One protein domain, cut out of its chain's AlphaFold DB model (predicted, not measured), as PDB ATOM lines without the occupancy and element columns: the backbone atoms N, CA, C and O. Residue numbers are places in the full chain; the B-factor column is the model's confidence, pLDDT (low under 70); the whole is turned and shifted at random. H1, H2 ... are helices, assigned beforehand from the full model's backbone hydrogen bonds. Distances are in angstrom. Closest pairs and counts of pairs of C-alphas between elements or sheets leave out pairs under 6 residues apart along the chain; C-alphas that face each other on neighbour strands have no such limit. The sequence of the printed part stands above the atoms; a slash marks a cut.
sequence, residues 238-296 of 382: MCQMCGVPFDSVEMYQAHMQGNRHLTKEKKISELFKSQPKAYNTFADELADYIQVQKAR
ATOM      1  N   MET A 238      25.722  24.679 247.088       86.56
ATOM      2  CA  MET A 238      25.029  25.435 248.127       86.56
ATOM      3  C   MET A 238      23.598  24.932 248.290       86.56
ATOM      4  O   MET A 238      22.797  24.936 247.358       86.56
ATOM      5  N   CYS A 239      23.231  24.577 249.517       91.31
ATOM      6  CA  CYS A 239      21.840  24.288 249.831       91.31
ATOM      7  C   CYS A 239      21.029  25.585 249.873       91.31
ATOM      8  O   CYS A 239      21.159  26.354 250.822       91.31
ATOM      9  N   GLN A 240      20.144  25.801 248.901       87.19
ATOM     10  CA  GLN A 240      19.307  27.008 248.834       87.19
ATOM     11  C   GLN A 240      18.337  27.126 250.024       87.19
ATOM     12  O   GLN A 240      18.060  28.222 250.501       87.19
ATOM     13  N   MET A 241      17.887  25.993 250.573       86.88
ATOM     14  CA  MET A 241      16.949  25.954 251.704       86.88
ATOM     15  C   MET A 241      17.610  26.266 253.052       86.88
ATOM     16  O   MET A 241      16.968  26.761 253.978       86.88
ATOM     17  N   CYS A 242      18.889  25.918 253.204       89.44
ATOM     18  CA  CYS A 242      19.624  26.081 254.459       89.44
ATOM     19  C   CYS A 242      20.709  27.161 254.392       89.44
ATOM     20  O   CYS A 242      21.245  27.505 255.444       89.44
ATOM     21  N   GLY A 243      21.043  27.664 253.201       87.31
ATOM     22  CA  GLY A 243      22.141  28.601 252.961       87.31
ATOM     23  C   GLY A 243      23.516  28.048 253.341       87.31
ATOM     24  O   GLY A 243      24.418  28.818 253.654       87.31
ATOM     25  N   VAL A 244      23.668  26.720 253.401       87.06
ATOM     26  CA  VAL A 244      24.922  26.082 253.824       87.06
ATOM     27  C   VAL A 244      25.753  25.768 252.579       87.06
ATOM     28  O   VAL A 244      25.246  25.052 251.709       87.06
ATOM     29  N   PRO A 245      26.987  26.293 252.475       85.06
ATOM     30  CA  PRO A 245      27.921  25.904 251.430       85.06
ATOM     31  C   PRO A 245      28.593  24.578 251.796       85.06
ATOM     32  O   PRO A 245      28.966  24.366 252.955       85.06
ATOM     33  N   PHE A 246      28.760  23.709 250.807       85.38
ATOM     34  CA  PHE A 246      29.479  22.449 250.936       85.38
ATOM     35  C   PHE A 246      30.709  22.462 250.034       85.38
ATOM     36  O   PHE A 246      30.711  23.054 248.958       85.38
ATOM     37  N   ASP A 247      31.762  21.832 250.526       83.19
ATOM     38  CA  ASP A 247      33.062  21.663 249.887       83.19
ATOM     39  C   ASP A 247      33.127  20.403 249.013       83.19
ATOM     40  O   ASP A 247      33.973  20.333 248.131       83.19
ATOM     41  N   SER A 248      32.216  19.439 249.190       83.12
ATOM     42  CA  SER A 248      32.107  18.261 248.318       83.12
ATOM     43  C   SER A 248      30.653  17.871 248.015       83.12
ATOM     44  O   SER A 248      29.723  18.164 248.781       83.12
ATOM     45  N   VAL A 249      30.463  17.179 246.885       85.56
ATOM     46  CA  VAL A 249      29.169  16.627 246.445       85.56
ATOM     47  C   VAL A 249      28.632  15.630 247.471       85.56
ATOM     48  O   VAL A 249      27.451  15.680 247.813       85.56
ATOM     49  N   GLU A 250      29.487  14.763 248.007       86.56
ATOM     50  CA  GLU A 250      29.116  13.758 249.007       86.56
ATOM     51  C   GLU A 250      28.599  14.423 250.288       86.56
ATOM     52  O   GLU A 250      27.587  14.002 250.855       86.56
ATOM     53  N   MET A 251      29.243  15.511 250.719       87.50
ATOM     54  CA  MET A 251      28.802  16.279 251.885       87.50
ATOM     55  C   MET A 251      27.474  17.003 251.640       87.50
ATOM     56  O   MET A 251      26.615  17.024 252.528       87.50
ATOM     57  N   TYR A 252      27.269  17.544 250.437       92.94
ATOM     58  CA  TYR A 252      25.988  18.127 250.034       92.94
ATOM     59  C   TYR A 252      24.865  17.078 250.010       92.94
ATOM     60  O   TYR A 252      23.796  17.302 250.581       92.94
ATOM     61  N   GLN A 253      25.105  15.907 249.416       89.69
ATOM     62  CA  GLN A 253      24.128  14.817 249.352       89.69
ATOM     63  C   GLN A 253      23.767  14.289 250.746       89.69
ATOM     64  O   GLN A 253      22.584  14.152 251.066       89.69
ATOM     65  N   ALA A 254      24.761  14.072 251.611       92.94
ATOM     66  CA  ALA A 254      24.527  13.680 252.999       92.94
ATOM     67  C   ALA A 254      23.721  14.742 253.766       92.94
ATOM     68  O   ALA A 254      22.872  14.413 254.597       92.94
ATOM     69  N   HIS A 255      23.945  16.027 253.477       93.75
ATOM     70  CA  HIS A 255      23.133  17.104 254.030       93.75
ATOM     71  C   HIS A 255      21.681  17.069 253.535       93.75
ATOM     72  O   HIS A 255      20.781  17.173 254.374       93.75
ATOM     73  N   MET A 256      21.450  16.912 252.225       92.19
ATOM     74  CA  MET A 256      20.108  16.806 251.623       92.19
ATOM     75  C   MET A 256      19.302  15.658 252.237       92.19
ATOM     76  O   MET A 256      18.127  15.811 252.557       92.19
ATOM     77  N   GLN A 257      19.960  14.527 252.482       91.38
ATOM     78  CA  GLN A 257      19.353  13.340 253.092       91.38
ATOM     79  C   GLN A 257      19.250  13.437 254.627       91.38
ATOM     80  O   GLN A 257      18.674  12.570 255.283       91.38
ATOM     81  N   GLY A 258      19.805  14.487 255.234       92.69
ATOM     82  CA  GLY A 258      19.838  14.649 256.679       92.69
ATOM     83  C   GLY A 258      18.483  15.050 257.269       92.69
ATOM     84  O   GLY A 258      17.815  15.963 256.786       92.69
ATOM     85  N   ASN A 259      18.135  14.476 258.428       92.44
ATOM     86  CA  ASN A 259      16.881  14.761 259.149       92.44
ATOM     87  C   ASN A 259      16.599  16.260 259.350       92.44
ATOM     88  O   ASN A 259      15.447  16.691 259.328       92.44
ATOM     89  N   ARG A 260      17.644  17.078 259.542       89.81
ATOM     90  CA  ARG A 260      17.504  18.534 259.713       89.81
ATOM     91  C   ARG A 260      17.041  19.238 258.440       89.81
ATOM     92  O   ARG A 260      16.256  20.175 258.548       89.81
ATOM     93  N   HIS A 261      17.544  18.816 257.283       94.25
ATOM     94  CA  HIS A 261      17.133  19.358 255.993       94.25
ATOM     95  C   HIS A 261      15.698  18.924 255.692       94.25
ATOM     96  O   HIS A 261      14.825  19.778 255.572       94.25
ATOM     97  N   LEU A 262      15.432  17.616 255.760       92.19
ATOM     98  CA  LEU A 262      14.110  17.032 255.512       92.19
ATOM     99  C   LEU A 262      13.016  17.634 256.404       92.19
ATOM    100  O   LEU A 262      11.908  17.896 255.952       92.19
ATOM    101  N   THR A 263      13.308  17.889 257.683       92.19
ATOM    102  CA  THR A 263      12.328  18.522 258.584       92.19
ATOM    103  C   THR A 263      12.010  19.955 258.159       92.19
ATOM    104  O   THR A 263      10.857  20.373 258.232       92.19
ATOM    105  N   LYS A 264      13.015  20.729 257.731       89.81
ATOM    106  CA  LYS A 264      12.796  22.096 257.238       89.81
ATOM    107  C   LYS A 264      12.031  22.091 255.919       89.81
ATOM    108  O   LYS A 264      11.102  22.874 255.772       89.81
ATOM    109  N   GLU A 265      12.398  21.197 255.010       91.38
ATOM    110  CA  GLU A 265      11.730  21.010 253.725       91.38
ATOM    111  C   GLU A 265      10.248  20.672 253.921       91.38
ATOM    112  O   GLU A 265       9.393  21.403 253.433       91.38
ATOM    113  N   LYS A 266       9.934  19.660 254.744       90.81
ATOM    114  CA  LYS A 266       8.550  19.275 255.066       90.81
ATOM    115  C   LYS A 266       7.739  20.424 255.656       90.81
ATOM    116  O   LYS A 266       6.624  20.659 255.206       90.81
ATOM    117  N   LYS A 267       8.304  21.171 256.612       88.94
ATOM    118  CA  LYS A 267       7.636  22.346 257.195       88.94
ATOM    119  C   LYS A 267       7.313  23.391 256.137       88.94
ATOM    120  O   LYS A 267       6.223  23.943 256.143       88.94
ATOM    121  N   ILE A 268       8.241  23.660 255.223       85.38
ATOM    122  CA  ILE A 268       8.000  24.609 254.135       85.38
ATOM    123  C   ILE A 268       6.915  24.063 253.199       85.38
ATOM    124  O   ILE A 268       5.974  24.789 252.896       85.38
ATOM    125  N   SER A 269       6.958  22.784 252.819       86.00
ATOM    126  CA  SER A 269       5.897  22.163 252.015       86.00
ATOM    127  C   SER A 269       4.520  22.211 252.691       86.00
ATOM    128  O   SER A 269       3.519  22.427 252.013       86.00
ATOM    129  N   GLU A 270       4.442  22.026 254.010       87.06
ATOM    130  CA  GLU A 270       3.201  22.161 254.787       87.06
ATOM    131  C   GLU A 270       2.703  23.609 254.832       87.06
ATOM    132  O   GLU A 270       1.508  23.852 254.653       87.06
ATOM    133  N   LEU A 271       3.602  24.583 254.993       81.50
ATOM    134  CA  LEU A 271       3.257  26.004 254.931       81.50
ATOM    135  C   LEU A 271       2.692  26.384 253.556       81.50
ATOM    136  O   LEU A 271       1.681  27.069 253.490       81.50
ATOM    137  N   PHE A 272       3.271  25.885 252.461       77.50
ATOM    138  CA  PHE A 272       2.733  26.122 251.114       77.50
ATOM    139  C   PHE A 272       1.365  25.461 250.883       77.50
ATOM    140  O   PHE A 272       0.540  26.019 250.168       77.50
ATOM    141  N   LYS A 273       1.098  24.302 251.499       76.25
ATOM    142  CA  LYS A 273      -0.202  23.608 251.408       76.25
ATOM    143  C   LYS A 273      -1.297  24.232 252.274       76.25
ATOM    144  O   LYS A 273      -2.470  24.058 251.969       76.25
ATOM    145  N   SER A 274      -0.918  24.900 253.361       70.81
ATOM    146  CA  SER A 274      -1.841  25.563 254.294       70.81
ATOM    147  C   SER A 274      -2.097  27.031 253.957       70.81
ATOM    148  O   SER A 274      -2.909  27.665 254.629       70.81
ATOM    149  N   GLN A 275      -1.458  27.568 252.908       66.38
ATOM    150  CA  GLN A 275      -1.842  28.866 252.366       66.38
ATOM    151  C   GLN A 275      -3.330  28.834 251.984       66.38
ATOM    152  O   GLN A 275      -3.777  27.855 251.374       66.38
ATOM    153  N   PRO A 276      -4.105  29.876 252.331       69.19
ATOM    154  CA  PRO A 276      -5.503  29.958 251.940       69.19
ATOM    155  C   PRO A 276      -5.587  29.845 250.418       69.19
ATOM    156  O   PRO A 276      -4.877  30.553 249.700       69.19
ATOM    157  N   LYS A 277      -6.423  28.919 249.928       76.12
ATOM    158  CA  LYS A 277      -6.703  28.799 248.495       76.12
ATOM    159  C   LYS A 277      -7.169  30.172 248.012       76.12
ATOM    160  O   LYS A 277      -8.179  30.688 248.479       76.12
ATOM    161  N   ALA A 278      -6.398  30.781 247.119       78.44
ATOM    162  CA  ALA A 278      -6.817  31.997 246.451       78.44
ATOM    163  C   ALA A 278      -7.872  31.601 245.414       78.44
ATOM    164  O   ALA A 278      -7.545  31.001 244.390       78.44
ATOM    165  N   TYR A 279      -9.140  31.874 245.714       83.75
ATOM    166  CA  TYR A 279     -10.225  31.702 244.756       83.75
ATOM    167  C   TYR A 279     -10.265  32.928 243.845       83.75
ATOM    168  O   TYR A 279     -10.246  34.063 244.320       83.75
ATOM    169  N   ASN A 280     -10.290  32.702 242.532       81.69
ATOM    170  CA  ASN A 280     -10.340  33.786 241.551       81.69
ATOM    171  C   ASN A 280     -11.776  34.294 241.351       81.69
ATOM    172  O   ASN A 280     -11.972  35.443 240.956       81.69
ATOM    173  N   THR A 281     -12.778  33.456 241.637       89.12
ATOM    174  CA  THR A 281     -14.199  33.806 241.556       89.12
ATOM    175  C   THR A 281     -15.003  33.217 242.717       89.12
ATOM    176  O   THR A 281     -14.634  32.205 243.309       89.12
ATOM    177  N   PHE A 282     -16.154  33.828 243.013       86.94
ATOM    178  CA  PHE A 282     -17.102  33.319 244.013       86.94
ATOM    179  C   PHE A 282     -17.661  31.934 243.645       86.94
ATOM    180  O   PHE A 282     -17.958  31.125 244.519       86.94
ATOM    181  N   ALA A 283     -17.775  31.637 242.347       88.75
ATOM    182  CA  ALA A 283     -18.184  30.320 241.870       88.75
ATOM    183  C   ALA A 283     -17.171  29.232 242.264       88.75
ATOM    184  O   ALA A 283     -17.582  28.149 242.681       88.75
ATOM    185  N   ASP A 284     -15.869  29.535 242.207       89.94
ATOM    186  CA  ASP A 284     -14.804  28.609 242.616       89.94
ATOM    187  C   ASP A 284     -14.833  28.342 244.129       89.94
ATOM    188  O   ASP A 284     -14.661  27.204 244.571       89.94
ATOM    189  N   GLU A 285     -15.092  29.382 244.926       90.81
ATOM    190  CA  GLU A 285     -15.253  29.268 246.381       90.81
ATOM    191  C   GLU A 285     -16.480  28.416 246.737       90.81
ATOM    192  O   GLU A 285     -16.399  27.492 247.553       90.81
ATOM    193  N   LEU A 286     -17.613  28.671 246.075       88.75
ATOM    194  CA  LEU A 286     -18.849  27.921 246.280       88.75
ATOM    195  C   LEU A 286     -18.701  26.452 245.858       88.75
ATOM    196  O   LEU A 286     -19.202  25.563 246.550       88.75
ATOM    197  N   ALA A 287     -17.992  26.177 244.763       89.56
ATOM    198  CA  ALA A 287     -17.720  24.819 244.300       89.56
ATOM    199  C   ALA A 287     -16.873  24.026 245.311       89.56
ATOM    200  O   ALA A 287     -17.238  22.897 245.653       89.56
ATOM    201  N   ASP A 288     -15.799  24.621 245.843       89.75
ATOM    202  CA  ASP A 288     -14.959  23.984 246.868       89.75
ATOM    203  C   ASP A 288     -15.745  23.775 248.170       89.75
ATOM    204  O   ASP A 288     -15.677  22.703 248.773       89.75
ATOM    205  N   TYR A 289     -16.583  24.740 248.564       86.62
ATOM    206  CA  TYR A 289     -17.470  24.595 249.718       86.62
ATOM    207  C   TYR A 289     -18.451  23.428 249.544       86.62
ATOM    208  O   TYR A 289     -18.545  22.562 250.416       86.62
ATOM    209  N   ILE A 290     -19.142  23.346 248.404       88.06
ATOM    210  CA  ILE A 290     -20.055  22.237 248.089       88.06
ATOM    211  C   ILE A 290     -19.298  20.904 248.093       88.06
ATOM    212  O   ILE A 290     -19.808  19.911 248.614       88.06
ATOM    213  N   GLN A 291     -18.081  20.862 247.553       88.44
ATOM    214  CA  GLN A 291     -17.256  19.656 247.517       88.44
ATOM    215  C   GLN A 291     -16.828  19.205 248.921       88.44
ATOM    216  O   GLN A 291     -16.901  18.012 249.231       88.44
ATOM    217  N   VAL A 292     -16.477  20.144 249.803       87.50
ATOM    218  CA  VAL A 292     -16.179  19.875 251.218       87.50
ATOM    219  C   VAL A 292     -17.416  19.363 251.963       87.50
ATOM    220  O   VAL A 292     -17.300  18.417 252.742       87.50
ATOM    221  N   GLN A 293     -18.603  19.928 251.722       85.62
ATOM    222  CA  GLN A 293     -19.847  19.446 252.344       85.62
ATOM    223  C   GLN A 293     -20.242  18.047 251.838       85.62
ATOM    224  O   GLN A 293     -20.596  17.180 252.641       85.62
ATOM    225  N   LYS A 294     -20.077  17.778 250.534       88.38
ATOM    226  CA  LYS A 294     -20.287  16.449 249.933       88.38
ATOM    227  C   LYS A 294     -19.338  15.399 250.514       88.38
ATOM    228  O   LYS A 294     -19.783  14.309 250.864       88.38
ATOM    229  N   ALA A 295     -18.058  15.730 250.689       82.19
ATOM    230  CA  ALA A 295     -17.076  14.840 251.316       82.19
ATOM    231  C   ALA A 295     -17.390  14.541 252.795       82.19
ATOM    232  O   ALA A 295     -17.001  13.497 253.313       82.19
ATOM    233  N   ARG A 296     -18.134  15.429 253.471       85.62
ATOM    234  CA  ARG A 296     -18.650  15.232 254.837       85.62
ATOM    235  C   ARG A 296     -19.962  14.438 254.884       85.62
ATOM    236  O   ARG A 296     -20.535  14.287 255.958       85.62
TER     237      ARG A 296
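Overview. This is residues 238 to 296 of the 382 residues of an uncharacterized protein of Oryzias javanicus (UniProt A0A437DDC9). The picture is a drawn-out, open chain with a small head at one end, where a looped-back first stretch, residues 238 to 245, is followed by the short helix H1. From this head the longest helix, H2, runs on along the long axis, and a stretched link of residues 275 to 281 leads to H3, which is set across the far end with no other helix beside it. The printed part has 59 residues with three named helices, H1, H2 and H3 in that order, and no named strand; the class is all helix. The whole is extended, with a radius of gyration of the C-alphas of 19.0 A and spans of 53 by 24 by 13 A.

Arrangement. Near the first printed residue, residues 238 to 239 pair with residues 244 to 245, antiparallel, in stretches too short to be named strands. H1, residues 249 to 256, touches no helix but is near H2, residues 259 to 274. These two are close but not clearly touching, with 2 pairs of C-alphas within 8 A; the closest C-alphas are those of His 255 and His 261, 6.7 A apart. They run the same way at a steep tilt of 51 degrees, and their centres are 18.4 A apart. H3, residues 282 to 295, touches no helix. H2 and H3 are apart, and so are H1 and H3. In H1, H2 and H3 every O i to N i+4 pair is within hydrogen-bond range.

Along the chain. H1 runs from Val 249, whose C-alpha is at (29.169, 16.627, 246.445), to Met 256. H2 runs from Asn 259 to Ser 274 and is 22.2 A long from first to last C-alpha; C-alpha 274 is at (-1.841, 25.563, 254.294). H3 runs from Phe 282 to Ala 295, 19.9 A from first to last C-alpha, and ends with C-alpha 295 at (-17.076, 14.840, 251.316).

Size, cuts and confidence. The two C-alphas farthest apart are those of Asp 247 and Lys 294, at 53.6 A, and the first and last printed C-alphas, of Met 238 and Arg 296, are 45.4 A apart. The printed part has no cut. The link from H1 to H2, of 2 residues, is tight, and the link from H2 to H3, of 7 residues, is short. Residues 269 to 276, of which 269 to 274 belong to H2, stand free, as do residues 289 to 296, of which 289 to 295 belong to H3. The mean pLDDT of the printed part is 86.5, and the model's confidence is low, under 70, at residues 275 to 276.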